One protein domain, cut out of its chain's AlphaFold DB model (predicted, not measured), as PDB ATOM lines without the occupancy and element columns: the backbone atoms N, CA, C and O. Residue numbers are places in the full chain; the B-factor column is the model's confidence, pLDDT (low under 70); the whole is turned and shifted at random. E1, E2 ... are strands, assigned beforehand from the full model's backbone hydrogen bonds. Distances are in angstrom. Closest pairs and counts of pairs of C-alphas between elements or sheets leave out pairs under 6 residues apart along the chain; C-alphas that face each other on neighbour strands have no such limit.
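This is residues 109 to 210 of the 221 residues of a protein of Escherichia coli (UniProt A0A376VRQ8). Three small antiparallel sheets are stacked one after another along the longest axis: the four-stranded sheet E1 to E4 at one end, the four-stranded sheet E5 to E8 in the middle, and the hairpin E9 and E10 at the other end. The stacking is loose, with few close C-alphas between one sheet and the next, and each four-stranded sheet is a meander, each strand the antiparallel neighbour of the one before. The printed part has 102 residues, with no named helix and ten named strands, E1 to E10 in chain order; the class is all strand, though 45 of the residues, under half, are in named elements. The whole is compact, with a radius of gyration of the C-alphas of 13.3 A, and spans 34 by 28 by 27 A.

One sheet runs E1, residues 113 to 116, E2, 122 to 128, E3, 132 to 136, and E4, 141 to 145, with E1 and E4 as edge strands. It is only just strongly twisted, its C-alphas lying up to 4.4 A off the best plane. E1 and E2 are a hairpin at 130 degrees, with N 115 and O 126 3.0 A apart, within hydrogen-bond range. In E2 and E3, N 134 and O 127 are 2.8 A apart; in E3 and E4, N 135 and O 142 are 2.8 A apart. The next sheet runs E5, residues 151 to 154, E6, 160 to 166, E7, 170 to 173, and E8, 185 to 187. N 161 and O 153 of E5 and E6 are 2.7 A apart, N 172 and O 165 of E6 and E7 2.7 A, and N 171 and O 186 of E7 and E8 2.8 A. The closest C-alphas of E4 and E8 are those of Phe 144 and Arg 185, 8.0 A apart. E9, residues 202 to 204, and E10, 207 to 209, are a hairpin, with N 202 and O 209 2.8 A apart. The closest C-alphas of E6 and E9 are those of Phe 164 and Leu 202, 7.6 A apart. E4 and E5 are apart, and so are E8 and E9. Residues 195 to 196 pair antiparallel with residues 202 to 203 of E9.

E1 begins at C-alpha 113, (203.763, 191.240, 162.518), and is 9.3 A long. E2 and E6 are 12.0 A each, E3 12.5 A and E4 13.3 A. E5, 9.3 A, begins at C-alpha 151, (196.280, 194.399, 149.720). E7 is 10.1 A, E8 7.2 A and E9 6.7 A. E10, 6.9 A, ends at C-alpha 209, (206.320, 197.467, 135.751).

The C-alphas of Gly 110 and Lys 198, the two farthest apart, are 37.9 A apart. The printed part has no cut. The links E7 to E8 and E8 to E9 are long, with 11 and 14 residues; the others are tight. The mean pLDDT of the printed part is 88.1, and residues 176 to 182 are under 70.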
ATOM      1  N   ASN A 109     204.996 200.691 166.599       96.88
ATOM      2  CA  ASN A 109     203.682 201.298 166.740       96.88
ATOM      3  C   ASN A 109     202.654 200.170 166.846       96.88
ATOM      4  O   ASN A 109     202.209 199.635 165.838       96.88
ATOM      5  N   GLY A 110     202.294 199.781 168.069       95.38
ATOM      6  CA  GLY A 110     201.335 198.695 168.291       95.38
ATOM      7  C   GLY A 110     201.998 197.322 168.299       95.38
ATOM      8  O   GLY A 110     202.789 197.040 169.199       95.38
ATOM      9  N   GLN A 111     201.650 196.445 167.353       94.56
ATOM     10  CA  GLN A 111     202.177 195.074 167.307       94.56
ATOM     11  C   GLN A 111     202.986 194.790 166.046       94.56
ATOM     12  O   GLN A 111     202.489 194.944 164.938       94.56
ATOM     13  N   TRP A 112     204.200 194.263 166.224       96.62
ATOM     14  CA  TRP A 112     205.014 193.756 165.120       96.62
ATOM     15  C   TRP A 112     204.440 192.458 164.550       96.62
ATOM     16  O   TRP A 112     204.201 191.495 165.287       96.62
ATOM     17  N   GLN A 113     204.271 192.405 163.231       96.00
ATOM     18  CA  GLN A 113     203.763 191.240 162.518       96.00
ATOM     19  C   GLN A 113     204.537 191.019 161.220       96.00
ATOM     20  O   GLN A 113     204.754 191.936 160.437       96.00
ATOM     21  N   TRP A 114     204.933 189.771 160.972       95.50
ATOM     22  CA  TRP A 114     205.490 189.370 159.685       95.50
ATOM     23  C   TRP A 114     204.365 189.195 158.674       95.50
ATOM     24  O   TRP A 114     203.383 188.493 158.955       95.50
ATOM     25  N   TYR A 115     204.530 189.774 157.487       93.56
ATOM     26  CA  TYR A 115     203.647 189.438 156.382       93.56
ATOM     27  C   TYR A 115     203.806 187.969 156.017       93.56
ATOM     28  O   TYR A 115     204.811 187.319 156.308       93.56
ATOM     29  N   LYS A 116     202.776 187.441 155.366       91.00
ATOM     30  CA  LYS A 116     202.770 186.081 154.852       91.00
ATOM     31  C   LYS A 116     202.534 186.126 153.357       91.00
ATOM     32  O   LYS A 116     201.700 186.910 152.896       91.00
ATOM     33  N   SER A 117     203.234 185.270 152.628       83.06
ATOM     34  CA  SER A 117     202.903 184.973 151.242       83.06
ATOM     35  C   SER A 117     201.503 184.351 151.149       83.06
ATOM     36  O   SER A 117     200.924 183.928 152.159       83.06
ATOM     37  N   PRO A 118     200.931 184.266 149.937       79.94
ATOM     38  CA  PRO A 118     199.595 183.704 149.728       79.94
ATOM     39  C   PRO A 118     199.389 182.271 150.244       79.94
ATOM     40  O   PRO A 118     198.261 181.883 150.543       79.94
ATOM     41  N   ASP A 119     200.459 181.483 150.358       82.19
ATOM     42  CA  ASP A 119     200.461 180.125 150.920       82.19
ATOM     43  C   ASP A 119     200.532 180.094 152.464       82.19
ATOM     44  O   ASP A 119     200.443 179.027 153.072       82.19
ATOM     45  N   GLY A 120     200.654 181.258 153.109       86.06
ATOM     46  CA  GLY A 120     200.750 181.417 154.556       86.06
ATOM     47  C   GLY A 120     202.175 181.387 155.113       86.06
ATOM     48  O   GLY A 120     202.331 181.524 156.332       86.06
ATOM     49  N   THR A 121     203.197 181.234 154.268       89.50
ATOM     50  CA  THR A 121     204.601 181.242 154.695       89.50
ATOM     51  C   THR A 121     205.008 182.655 155.139       89.50
ATOM     52  O   THR A 121     204.777 183.614 154.405       89.50
ATOM     53  N   PRO A 122     205.583 182.840 156.342       90.44
ATOM     54  CA  PRO A 122     206.098 184.141 156.757       90.44
ATOM     55  C   PRO A 122     207.203 184.644 155.823       90.44
ATOM     56  O   PRO A 122     208.130 183.903 155.499       90.44
ATOM     57  N   LEU A 123     207.119 185.914 155.438       90.31
ATOM     58  CA  LEU A 123     208.133 186.606 154.652       90.31
ATOM     59  C   LEU A 123     209.145 187.230 155.613       90.31
ATOM     60  O   LEU A 123     208.875 188.257 156.223       90.31
ATOM     61  N   ASN A 124     210.316 186.616 155.763       89.56
ATOM     62  CA  ASN A 124     211.368 187.069 156.686       89.56
ATOM     63  C   ASN A 124     212.041 188.400 156.290       89.56
ATOM     64  O   ASN A 124     212.890 188.889 157.029       89.56
ATOM     65  N   TYR A 125     211.650 188.982 155.159       90.56
ATOM     66  CA  TYR A 125     212.101 190.278 154.652       90.56
ATOM     67  C   TYR A 125     210.988 191.344 154.660       90.56
ATOM     68  O   TYR A 125     211.204 192.464 154.197       90.56
ATOM     69  N   LEU A 126     209.780 191.015 155.143       93.38
ATOM     70  CA  LEU A 126     208.640 191.932 155.108       93.38
ATOM     71  C   LEU A 126     207.777 191.838 156.367       93.38
ATOM     72  O   LEU A 126     207.177 190.805 156.671       93.38
ATOM     73  N   ALA A 127     207.639 192.958 157.063       95.75
ATOM     74  CA  ALA A 127     206.843 193.061 158.278       95.75
ATOM     75  C   ALA A 127     206.031 194.354 158.316       95.75
ATOM     76  O   ALA A 127     206.223 195.248 157.498       95.75
ATOM     77  N   HIS A 128     205.124 194.467 159.273       96.25
ATOM     78  CA  HIS A 128     204.421 195.704 159.563       96.25
ATOM     79  C   HIS A 128     204.140 195.848 161.052       96.25
ATOM     80  O   HIS A 128     204.164 194.880 161.816       96.25
ATOM     81  N   ASP A 129     203.851 197.080 161.437       96.94
ATOM     82  CA  ASP A 129     203.163 197.409 162.675       96.94
ATOM     83  C   ASP A 129     201.835 198.122 162.341       96.94
ATOM     84  O   ASP A 129     201.331 198.002 161.218       96.94
ATOM     85  N   ASP A 130     201.235 198.840 163.289       95.25
ATOM     86  CA  ASP A 130     199.964 199.540 163.071       95.25
ATOM     87  C   ASP A 130     200.104 200.779 162.161       95.25
ATOM     88  O   ASP A 130     199.100 201.377 161.768       95.25
ATOM     89  N   ARG A 131     201.332 201.210 161.844       96.25
ATOM     90  CA  ARG A 131     201.607 202.456 161.115       96.25
ATOM     91  C   ARG A 131     202.489 202.278 159.886       96.25
ATOM     92  O   ARG A 131     202.322 203.013 158.913       96.25
ATOM     93  N   TYR A 132     203.445 201.368 159.923       97.00
ATOM     94  CA  TYR A 132     204.491 201.225 158.928       97.00
ATOM     95  C   TYR A 132     204.542 199.804 158.382       97.00
ATOM     96  O   TYR A 132     204.303 198.831 159.090       97.00
ATOM     97  N   THR A 133     204.917 199.698 157.112       95.81
ATOM     98  CA  THR A 133     205.444 198.471 156.518       95.81
ATOM     99  C   THR A 133     206.963 198.575 156.446       95.81
ATOM    100  O   THR A 133     207.491 199.648 156.138       95.81
ATOM    101  N   TYR A 134     207.648 197.481 156.748       94.81
ATOM    102  CA  TYR A 134     209.094 197.368 156.866       94.81
ATOM    103  C   TYR A 134     209.606 196.362 155.843       94.81
ATOM    104  O   TYR A 134     209.168 195.211 155.825       94.81
ATOM    105  N   PHE A 135     210.559 196.798 155.033       92.38
ATOM    106  CA  PHE A 135     211.322 195.971 154.116       92.38
ATOM    107  C   PHE A 135     212.705 195.762 154.705       92.38
ATOM    108  O   PHE A 135     213.424 196.725 154.971       92.38
ATOM    109  N   ILE A 136     213.038 194.504 154.940       91.38
ATOM    110  CA  ILE A 136     214.228 194.092 155.668       91.38
ATOM    111  C   ILE A 136     215.138 193.380 154.680       91.38
ATOM    112  O   ILE A 136     214.751 192.380 154.080       91.38
ATOM    113  N   ASP A 137     216.329 193.928 154.515       87.06
ATOM    114  CA  ASP A 137     217.430 193.329 153.773       87.06
ATOM    115  C   ASP A 137     218.493 192.829 154.770       87.06
ATOM    116  O   ASP A 137     218.331 192.977 155.982       87.06
ATOM    117  N   GLU A 138     219.586 192.256 154.276       84.94
ATOM    118  CA  GLU A 138     220.726 191.807 155.086       84.94
ATOM    119  C   GLU A 138     221.305 192.955 155.933       84.94
ATOM    120  O   GLU A 138     221.569 192.787 157.124       84.94
ATOM    121  N   ASP A 139     221.409 194.151 155.344       87.62
ATOM    122  CA  ASP A 139     222.092 195.289 155.969       87.62
ATOM    123  C   ASP A 139     221.168 196.432 156.406       87.62
ATOM    124  O   ASP A 139     221.577 197.317 157.160       87.62
ATOM    125  N   THR A 140     219.920 196.470 155.928       88.44
ATOM    126  CA  THR A 140     219.057 197.646 156.115       88.44
ATOM    127  C   THR A 140     217.610 197.294 156.412       88.44
ATOM    128  O   THR A 140     217.095 196.255 156.007       88.44
ATOM    129  N   VAL A 141     216.933 198.214 157.101       91.88
ATOM    130  CA  VAL A 141     215.478 198.206 157.249       91.88
ATOM    131  C   VAL A 141     214.943 199.512 156.689       91.88
ATOM    132  O   VAL A 141     215.145 200.582 157.266       91.88
ATOM    133  N   GLU A 142     214.243 199.422 155.568       91.12
ATOM    134  CA  GLU A 142     213.476 200.528 155.013       91.12
ATOM    135  C   GLU A 142     212.039 200.448 155.514       91.12
ATOM    136  O   GLU A 142     211.472 199.364 155.627       91.12
ATOM    137  N   HIS A 143     211.415 201.591 155.792       93.12
ATOM    138  CA  HIS A 143     210.031 201.608 156.242       93.12
ATOM    139  C   HIS A 143     209.202 202.693 155.564       93.12
ATOM    140  O   HIS A 143     209.666 203.801 155.282       93.12
ATOM    141  N   PHE A 144     207.926 202.388 155.349       94.31
ATOM    142  CA  PHE A 144     206.969 203.274 154.700       94.31
ATOM    143  C   PHE A 144     205.690 203.343 155.516       94.31
ATOM    144  O   PHE A 144     205.170 202.315 155.935       94.31
ATOM    145  N   GLU A 145     205.175 204.551 155.742       96.06
ATOM    146  CA  GLU A 145     203.881 204.712 156.410       96.06
ATOM    147  C   GLU A 145     202.782 204.108 155.531       96.06
ATOM    148  O   GLU A 145     202.676 204.478 154.358       96.06
ATOM    149  N   LEU A 146     201.999 203.195 156.107       94.12
ATOM    150  CA  LEU A 146     200.858 202.551 155.469       94.12
ATOM    151  C   LEU A 146     199.676 203.521 155.414       94.12
ATOM    152  O   LEU A 146     199.327 204.185 156.396       94.12
ATOM    153  N   LYS A 147     199.046 203.609 154.247       94.81
ATOM    154  CA  LYS A 147     197.819 204.365 154.005       94.81
ATOM    155  C   LYS A 147     196.673 203.381 153.852       94.81
ATOM    156  O   LYS A 147     196.461 202.848 152.779       94.81
ATOM    157  N   GLY A 148     195.939 203.131 154.930       92.50
ATOM    158  CA  GLY A 148     194.835 202.172 154.898       92.50
ATOM    159  C   GLY A 148     195.316 200.726 154.967       92.50
ATOM    160  O   GLY A 148     196.160 200.407 155.805       92.50
ATOM    161  N   GLN A 149     194.742 199.841 154.149       91.50
ATOM    162  CA  GLN A 149     194.949 198.398 154.288       91.50
ATOM    163  C   GLN A 149     195.892 197.829 153.223       91.50
ATOM    164  O   GLN A 149     195.675 197.998 152.026       91.50
ATOM    165  N   TRP A 150     196.871 197.034 153.663       93.00
ATOM    166  CA  TRP A 150     197.700 196.234 152.764       93.00
ATOM    167  C   TRP A 150     196.874 195.210 151.979       93.00
ATOM    168  O   TRP A 150     196.202 194.348 152.558       93.00
ATOM    169  N   THR A 151     196.986 195.266 150.658       92.94
ATOM    170  CA  THR A 151     196.280 194.399 149.720       92.94
ATOM    171  C   THR A 151     197.249 193.857 148.678       92.94
ATOM    172  O   THR A 151     197.905 194.602 147.958       92.94
ATOM    173  N   TRP A 152     197.327 192.534 148.567       92.81
ATOM    174  CA  TRP A 152     198.080 191.882 147.498       92.81
ATOM    175  C   TRP A 152     197.348 192.023 146.164       92.81
ATOM    176  O   TRP A 152     196.137 191.781 146.091       92.81
ATOM    177  N   PHE A 153     198.087 192.335 145.096       92.81
ATOM    178  CA  PHE A 153     197.526 192.274 143.749       92.81
ATOM    179  C   PHE A 153     197.090 190.847 143.410       92.81
ATOM    180  O   PHE A 153     197.544 189.875 144.013       92.81
ATOM    181  N   LYS A 154     196.200 190.714 142.425       93.19
ATOM    182  CA  LYS A 154     195.734 189.419 141.924       93.19
ATOM    183  C   LYS A 154     196.111 189.249 140.465       93.19
ATOM    184  O   LYS A 154     195.936 190.165 139.665       93.19
ATOM    185  N   TYR A 155     196.556 188.052 140.116       90.12
ATOM    186  CA  TYR A 155     196.621 187.615 138.728       90.12
ATOM    187  C   TYR A 155     195.208 187.450 138.158       90.12
ATOM    188  O   TYR A 155     194.233 187.271 138.895       90.12
ATOM    189  N   ALA A 156     195.094 187.413 136.828       88.38
ATOM    190  CA  ALA A 156     193.817 187.203 136.137       88.38
ATOM    191  C   ALA A 156     193.101 185.893 136.534       88.38
ATOM    192  O   ALA A 156     191.883 185.785 136.414       88.38
ATOM    193  N   ASN A 157     193.843 184.897 137.029       88.62
ATOM    194  CA  ASN A 157     193.296 183.634 137.534       88.62
ATOM    195  C   ASN A 157     192.802 183.711 138.999       88.62
ATOM    196  O   ASN A 157     192.358 182.702 139.545       88.62
ATOM    197  N   GLY A 158     192.887 184.883 139.638       88.25
ATOM    198  CA  GLY A 158     192.462 185.134 141.014       88.25
ATOM    199  C   GLY A 158     193.494 184.797 142.095       88.25
ATOM    200  O   GLY A 158     193.231 185.082 143.264       88.25
ATOM    201  N   GLN A 159     194.649 184.223 141.742       89.56
ATOM    202  CA  GLN A 159     195.743 183.997 142.690       89.56
ATOM    203  C   GLN A 159     196.333 185.331 143.145       89.56
ATOM    204  O   GLN A 159     196.456 186.261 142.349       89.56
ATOM    205  N   LEU A 160     196.693 185.421 144.426       90.62
ATOM    206  CA  LEU A 160     197.409 186.579 144.952       90.62
ATOM    207  C   LEU A 160     198.840 186.603 144.399       90.62
ATOM    208  O   LEU A 160     199.464 185.556 144.229       90.62
ATOM    209  N   SER A 161     199.338 187.805 144.149       87.62
ATOM    210  CA  SER A 161     200.731 188.074 143.825       87.62
ATOM    211  C   SER A 161     201.609 187.888 145.053       87.62
ATOM    212  O   SER A 161     201.200 188.198 146.169       87.62
ATOM    213  N   ASP A 162     202.825 187.418 144.823       84.38
ATOM    214  CA  ASP A 162     203.946 187.452 145.764       84.38
ATOM    215  C   ASP A 162     204.913 188.616 145.476       84.38
ATOM    216  O   ASP A 162     205.853 188.845 146.227       84.38
ATOM    217  N   THR A 163     204.676 189.366 144.396       85.62
ATOM    218  CA  THR A 163     205.612 190.361 143.860       85.62
ATOM    219  C   THR A 163     205.122 191.791 144.072       85.62
ATOM    220  O   THR A 163     205.927 192.686 144.321       85.62
ATOM    221  N   PHE A 164     203.812 192.026 143.978       89.81
ATOM    222  CA  PHE A 164     203.230 193.358 144.112       89.81
ATOM    223  C   PHE A 164     202.094 193.385 145.129       89.81
ATOM    224  O   PHE A 164     201.214 192.518 145.156       89.81
ATOM    225  N   ALA A 165     202.059 194.464 145.899       92.44
ATOM    226  CA  ALA A 165     200.961 194.810 146.787       92.44
ATOM    227  C   ALA A 165     200.678 196.309 146.707       92.44
ATOM    228  O   ALA A 165     201.437 197.062 146.103       92.44
ATOM    229  N   HIS A 166     199.592 196.754 147.312       93.94
ATOM    230  CA  HIS A 166     199.280 198.163 147.455       93.94
ATOM    231  C   HIS A 166     198.617 198.432 148.804       93.94
ATOM    232  O   HIS A 166     198.079 197.525 149.440       93.94
ATOM    233  N   ASP A 167     198.660 199.685 149.227       94.75
ATOM    234  CA  ASP A 167     197.736 200.219 150.223       94.75
ATOM    235  C   ASP A 167     196.703 201.115 149.510       94.75
ATOM    236  O   ASP A 167     196.502 200.960 148.308       94.75
ATOM    237  N   ASP A 168     196.015 202.025 150.193       94.06
ATOM    238  CA  ASP A 168     195.005 202.905 149.587       94.06
ATOM    239  C   ASP A 168     195.609 204.004 148.684       94.06
ATOM    240  O   ASP A 168     194.870 204.771 148.061       94.06
ATOM    241  N   HIS A 169     196.938 204.142 148.624       93.00
ATOM    242  CA  HIS A 169     197.605 205.231 147.905       93.00
ATOM    243  C   HIS A 169     198.831 204.801 147.092       93.00
ATOM    244  O   HIS A 169     199.082 205.330 146.008       93.00
ATOM    245  N   TYR A 170     199.610 203.864 147.612       92.81
ATOM    246  CA  TYR A 170     200.897 203.458 147.088       92.81
ATOM    247  C   TYR A 170     200.876 202.018 146.595       92.81
ATOM    248  O   TYR A 170     200.251 201.142 147.188       92.81
ATOM    249  N   ILE A 171     201.657 201.768 145.549       91.75
ATOM    250  CA  ILE A 171     202.007 200.430 145.086       91.75
ATOM    251  C   ILE A 171     203.398 200.071 145.601       91.75
ATOM    252  O   ILE A 171     204.325 200.881 145.547       91.75
ATOM    253  N   TYR A 172     203.536 198.835 146.062       90.12
ATOM    254  CA  TYR A 172     204.741 198.259 146.624       90.12
ATOM    255  C   TYR A 172     205.258 197.117 145.758       90.12
ATOM    256  O   TYR A 172     204.498 196.228 145.368       90.12
ATOM    257  N   TYR A 173     206.566 197.118 145.520       87.81
ATOM    258  CA  TYR A 173     207.295 195.944 145.060       87.81
ATOM    259  C   TYR A 173     207.812 195.165 146.269       87.81
ATOM    260  O   TYR A 173     208.497 195.718 147.132       87.81
ATOM    261  N   VAL A 174     207.461 193.885 146.321       86.25
ATOM    262  CA  VAL A 174     207.609 193.013 147.490       86.25
ATOM    263  C   VAL A 174     208.660 191.922 147.290       86.25
ATOM    264  O   VAL A 174     208.937 191.174 148.216       86.25
ATOM    265  N   GLY A 175     209.291 191.852 146.117       77.12
ATOM    266  CA  GLY A 175     210.356 190.883 145.862       77.12
ATOM    267  C   GLY A 175     211.513 190.968 146.867       77.12
ATOM    268  O   GLY A 175     211.811 192.031 147.425       77.12
ATOM    269  N   ASP A 176     212.164 189.821 147.065       66.75
ATOM    270  CA  ASP A 176     213.304 189.628 147.966       66.75
ATOM    271  C   ASP A 176     214.552 190.408 147.520       66.75
ATOM    272  O   ASP A 176     215.307 190.893 148.356       66.75
ATOM    273  N   GLY A 177     214.740 190.597 146.213       63.81
ATOM    274  CA  GLY A 177     215.843 191.362 145.638       63.81
ATOM    275  C   GLY A 177     215.396 192.666 144.984       63.81
ATOM    276  O   GLY A 177     214.574 192.672 144.069       63.81
ATOM    277  N   LEU A 178     216.004 193.786 145.378       64.00
ATOM    278  CA  LEU A 178     215.969 195.008 144.577       64.00
ATOM    279  C   LEU A 178     217.196 195.100 143.675       64.00
ATOM    280  O   LEU A 178     218.326 194.881 144.108       64.00
ATOM    281  N   VAL A 179     216.994 195.544 142.436       58.16
ATOM    282  CA  VAL A 179     218.095 196.121 141.658       58.16
ATOM    283  C   VAL A 179     218.525 197.436 142.312       58.16
ATOM    284  O   VAL A 179     217.710 198.168 142.866       58.16
ATOM    285  N   ARG A 180     219.821 197.743 142.258       54.16
ATOM    286  CA  ARG A 180     220.384 199.002 142.761       54.16
ATOM    287  C   ARG A 180     219.594 200.208 142.222       54.16
ATOM    288  O   ARG A 180     219.322 200.257 141.029       54.16
ATOM    289  N   ASP A 181     219.251 201.151 143.101       57.72
ATOM    290  CA  ASP A 181     218.484 202.385 142.820       57.72
ATOM    291  C   ASP A 181     216.974 202.204 142.520       57.72
ATOM    292  O   ASP A 181     216.259 203.180 142.277       57.72
ATOM    293  N   ALA A 182     216.459 200.975 142.613       65.31
ATOM    294  CA  ALA A 182     215.035 200.669 142.528       65.31
ATOM    295  C   ALA A 182     214.196 201.310 143.647       65.31
ATOM    296  O   ALA A 182     214.591 201.323 144.812       65.31
ATOM    297  N   LYS A 183     212.968 201.739 143.324       76.12
ATOM    298  CA  LYS A 183     211.999 202.203 144.331       76.12
ATOM    299  C   LYS A 183     211.079 201.073 144.785       76.12
ATOM    300  O   LYS A 183     210.307 200.556 143.981       76.12
ATOM    301  N   ARG A 184     211.066 200.778 146.093       83.50
ATOM    302  CA  ARG A 184     210.101 199.840 146.705       83.50
ATOM    303  C   ARG A 184     208.658 200.323 146.649       83.50
ATOM    304  O   ARG A 184     207.754 199.499 146.625       83.50
ATOM    305  N   ARG A 185     208.439 201.642 146.662       87.31
ATOM    306  CA  ARG A 185     207.118 202.269 146.772       87.31
ATOM    307  C   ARG A 185     206.920 203.323 145.687       87.31
ATOM    308  O   ARG A 185     207.756 204.218 145.551       87.31
ATOM    309  N   ASN A 186     205.807 203.245 144.963       86.19
ATOM    310  CA  ASN A 186     205.442 204.158 143.878       86.19
ATOM    311  C   ASN A 186     204.001 204.662 144.029       86.19
ATOM    312  O   ASN A 186     203.159 203.996 144.625       86.19
ATOM    313  N   GLU A 187     203.724 205.842 143.478       88.00
ATOM    314  CA  GLU A 187     202.369 206.395 143.356       88.00
ATOM    315  C   GLU A 187     201.816 206.101 141.958       88.00
ATOM    316  O   GLU A 187     202.562 206.082 140.976       88.00
ATOM    317  N   THR A 188     200.501 205.932 141.857       85.19
ATOM    318  CA  THR A 188     199.776 205.928 140.581       85.19
ATOM    319  C   THR A 188     198.592 206.879 140.671       85.19
ATOM    320  O   THR A 188     197.973 207.023 141.727       85.19
ATOM    321  N   ARG A 189     198.243 207.542 139.563       88.81
ATOM    322  CA  ARG A 189     197.088 208.453 139.530       88.81
ATOM    323  C   ARG A 189     195.756 207.723 139.677       88.81
ATOM    324  O   ARG A 189     194.769 208.360 140.037       88.81
ATOM    325  N   GLN A 190     195.702 206.430 139.345       92.44
ATOM    326  CA  GLN A 190     194.480 205.624 139.386       92.44
ATOM    327  C   GLN A 190     194.785 204.207 139.868       92.44
ATOM    328  O   GLN A 190     194.930 203.283 139.070       92.44
ATOM    329  N   LEU A 191     194.844 204.041 141.189       91.69
ATOM    330  CA  LEU A 191     195.133 202.751 141.809       91.69
ATOM    331  C   LEU A 191     194.113 201.667 141.434       91.69
ATOM    332  O   LEU A 191     194.509 200.550 141.126       91.69
ATOM    333  N   ASP A 192     192.828 202.013 141.341       91.62
ATOM    334  CA  ASP A 192     191.761 201.077 140.947       91.62
ATOM    335  C   ASP A 192     191.912 200.531 139.514       91.62
ATOM    336  O   ASP A 192     191.304 199.519 139.165       91.62
ATOM    337  N   ALA A 193     192.697 201.204 138.664       92.88
ATOM    338  CA  ALA A 193     193.003 200.740 137.311       92.88
ATOM    339  C   ALA A 193     194.245 199.831 137.268       92.88
ATOM    340  O   ALA A 193     194.490 199.180 136.245       92.88
ATOM    341  N   ALA A 194     195.029 199.783 138.349       92.88
ATOM    342  CA  ALA A 194     196.241 198.987 138.407       92.88
ATOM    343  C   ALA A 194     195.913 197.489 138.486       92.88
ATOM    344  O   ALA A 194     195.073 197.059 139.276       92.88
ATOM    345  N   HIS A 195     196.567 196.675 137.661       94.00
ATOM    346  CA  HIS A 195     196.343 195.229 137.629       94.00
ATOM    347  C   HIS A 195     197.552 194.482 137.071       94.00
ATOM    348  O   HIS A 195     198.405 195.073 136.417       94.00
ATOM    349  N   LEU A 196     197.622 193.173 137.315       92.69
ATOM    350  CA  LEU A 196     198.659 192.326 136.731       92.69
ATOM    351  C   LEU A 196     198.234 191.812 135.355       92.69
ATOM    352  O   LEU A 196     197.105 191.346 135.171       92.69
ATOM    353  N   ASP A 197     199.160 191.853 134.403       89.56
ATOM    354  CA  ASP A 197     199.018 191.187 133.118       89.56
ATOM    355  C   ASP A 197     199.197 189.657 133.260       89.56
ATOM    356  O   ASP A 197     199.431 189.106 134.341       89.56
ATOM    357  N   LYS A 198     199.086 188.930 132.145       86.56
ATOM    358  CA  LYS A 198     199.234 187.462 132.126       86.56
ATOM    359  C   LYS A 198     200.647 186.967 132.472       86.56
ATOM    360  O   LYS A 198     200.802 185.783 132.754       86.56
ATOM    361  N   ASN A 199     201.652 187.834 132.381       84.19
ATOM    362  CA  ASN A 199     203.050 187.524 132.655       84.19
ATOM    363  C   ASN A 199     203.461 187.940 134.077       84.19
ATOM    364  O   ASN A 199     204.571 187.629 134.498       84.19
ATOM    365  N   GLY A 200     202.572 188.610 134.820       84.75
ATOM    366  CA  GLY A 200     202.849 189.132 136.155       84.75
ATOM    367  C   GLY A 200     203.473 190.521 136.169       84.75
ATOM    368  O   GLY A 200     203.889 190.973 137.235       84.75
ATOM    369  N   SER A 201     203.518 191.206 135.027       87.19
ATOM    370  CA  SER A 201     203.834 192.628 134.984       87.19
ATOM    371  C   SER A 201     202.668 193.428 135.554       87.19
ATOM    372  O   SER A 201     201.508 193.159 135.247       87.19
ATOM    373  N   LEU A 202     202.962 194.439 136.359       89.25
ATOM    374  CA  LEU A 202     201.968 195.380 136.855       89.25
ATOM    375  C   LEU A 202     201.725 196.471 135.810       89.25
ATOM    376  O   LEU A 202     202.648 197.158 135.391       89.25
ATOM    377  N   LEU A 203     200.471 196.659 135.424       90.44
ATOM    378  CA  LEU A 203     200.015 197.716 134.531       90.44
ATOM    379  C   LEU A 203     199.332 198.809 135.349       90.44
ATOM    380  O   LEU A 203     198.481 198.518 136.184       90.44
ATOM    381  N   THR A 204     199.685 200.063 135.084       90.31
ATOM    382  CA  THR A 204     199.062 201.268 135.659       90.31
ATOM    383  C   THR A 204     198.724 202.257 134.544       90.31
ATOM    384  O   THR A 204     199.093 202.052 133.387       90.31
ATOM    385  N   VAL A 205     198.084 203.381 134.879       89.44
ATOM    386  CA  VAL A 205     197.834 204.464 133.907       89.44
ATOM    387  C   VAL A 205     199.093 205.253 133.525       89.44
ATOM    388  O   VAL A 205     199.032 206.148 132.682       89.44
ATOM    389  N   GLU A 206     200.225 204.972 134.164       85.00
ATOM    390  CA  GLU A 206     201.533 205.545 133.851       85.00
ATOM    391  C   GLU A 206     202.401 204.626 132.979       85.00
ATOM    392  O   GLU A 206     203.295 205.122 132.297       85.00
ATOM    393  N   GLY A 207     202.154 203.313 132.988       83.31
ATOM    394  CA  GLY A 207     202.974 202.337 132.267       83.31
ATOM    395  C   GLY A 207     202.991 200.944 132.899       83.31
ATOM    396  O   GLY A 207     202.181 200.630 133.778       83.31
ATOM    397  N   GLU A 208     203.932 200.125 132.426       84.19
ATOM    398  CA  GLU A 208     204.154 198.734 132.837       84.19
ATOM    399  C   GLU A 208     205.378 198.617 133.760       84.19
ATOM    400  O   GLU A 208     206.409 199.252 133.534       84.19
ATOM    401  N   TYR A 209     205.272 197.768 134.783       79.94
ATOM    402  CA  TYR A 209     206.320 197.467 135.751       79.94
ATOM    403  C   TYR A 209     206.569 195.966 135.772       79.94
ATOM    404  O   TYR A 209     205.643 195.166 135.915       79.94
ATOM    405  N   THR A 210     207.835 195.577 135.710       76.00
ATOM    406  CA  THR A 210     208.252 194.177 135.797       76.00
ATOM    407  C   THR A 210     209.061 193.946 137.063       76.00
ATOM    408  O   THR A 210     209.660 194.871 137.616       76.00
TER     409      THR A 210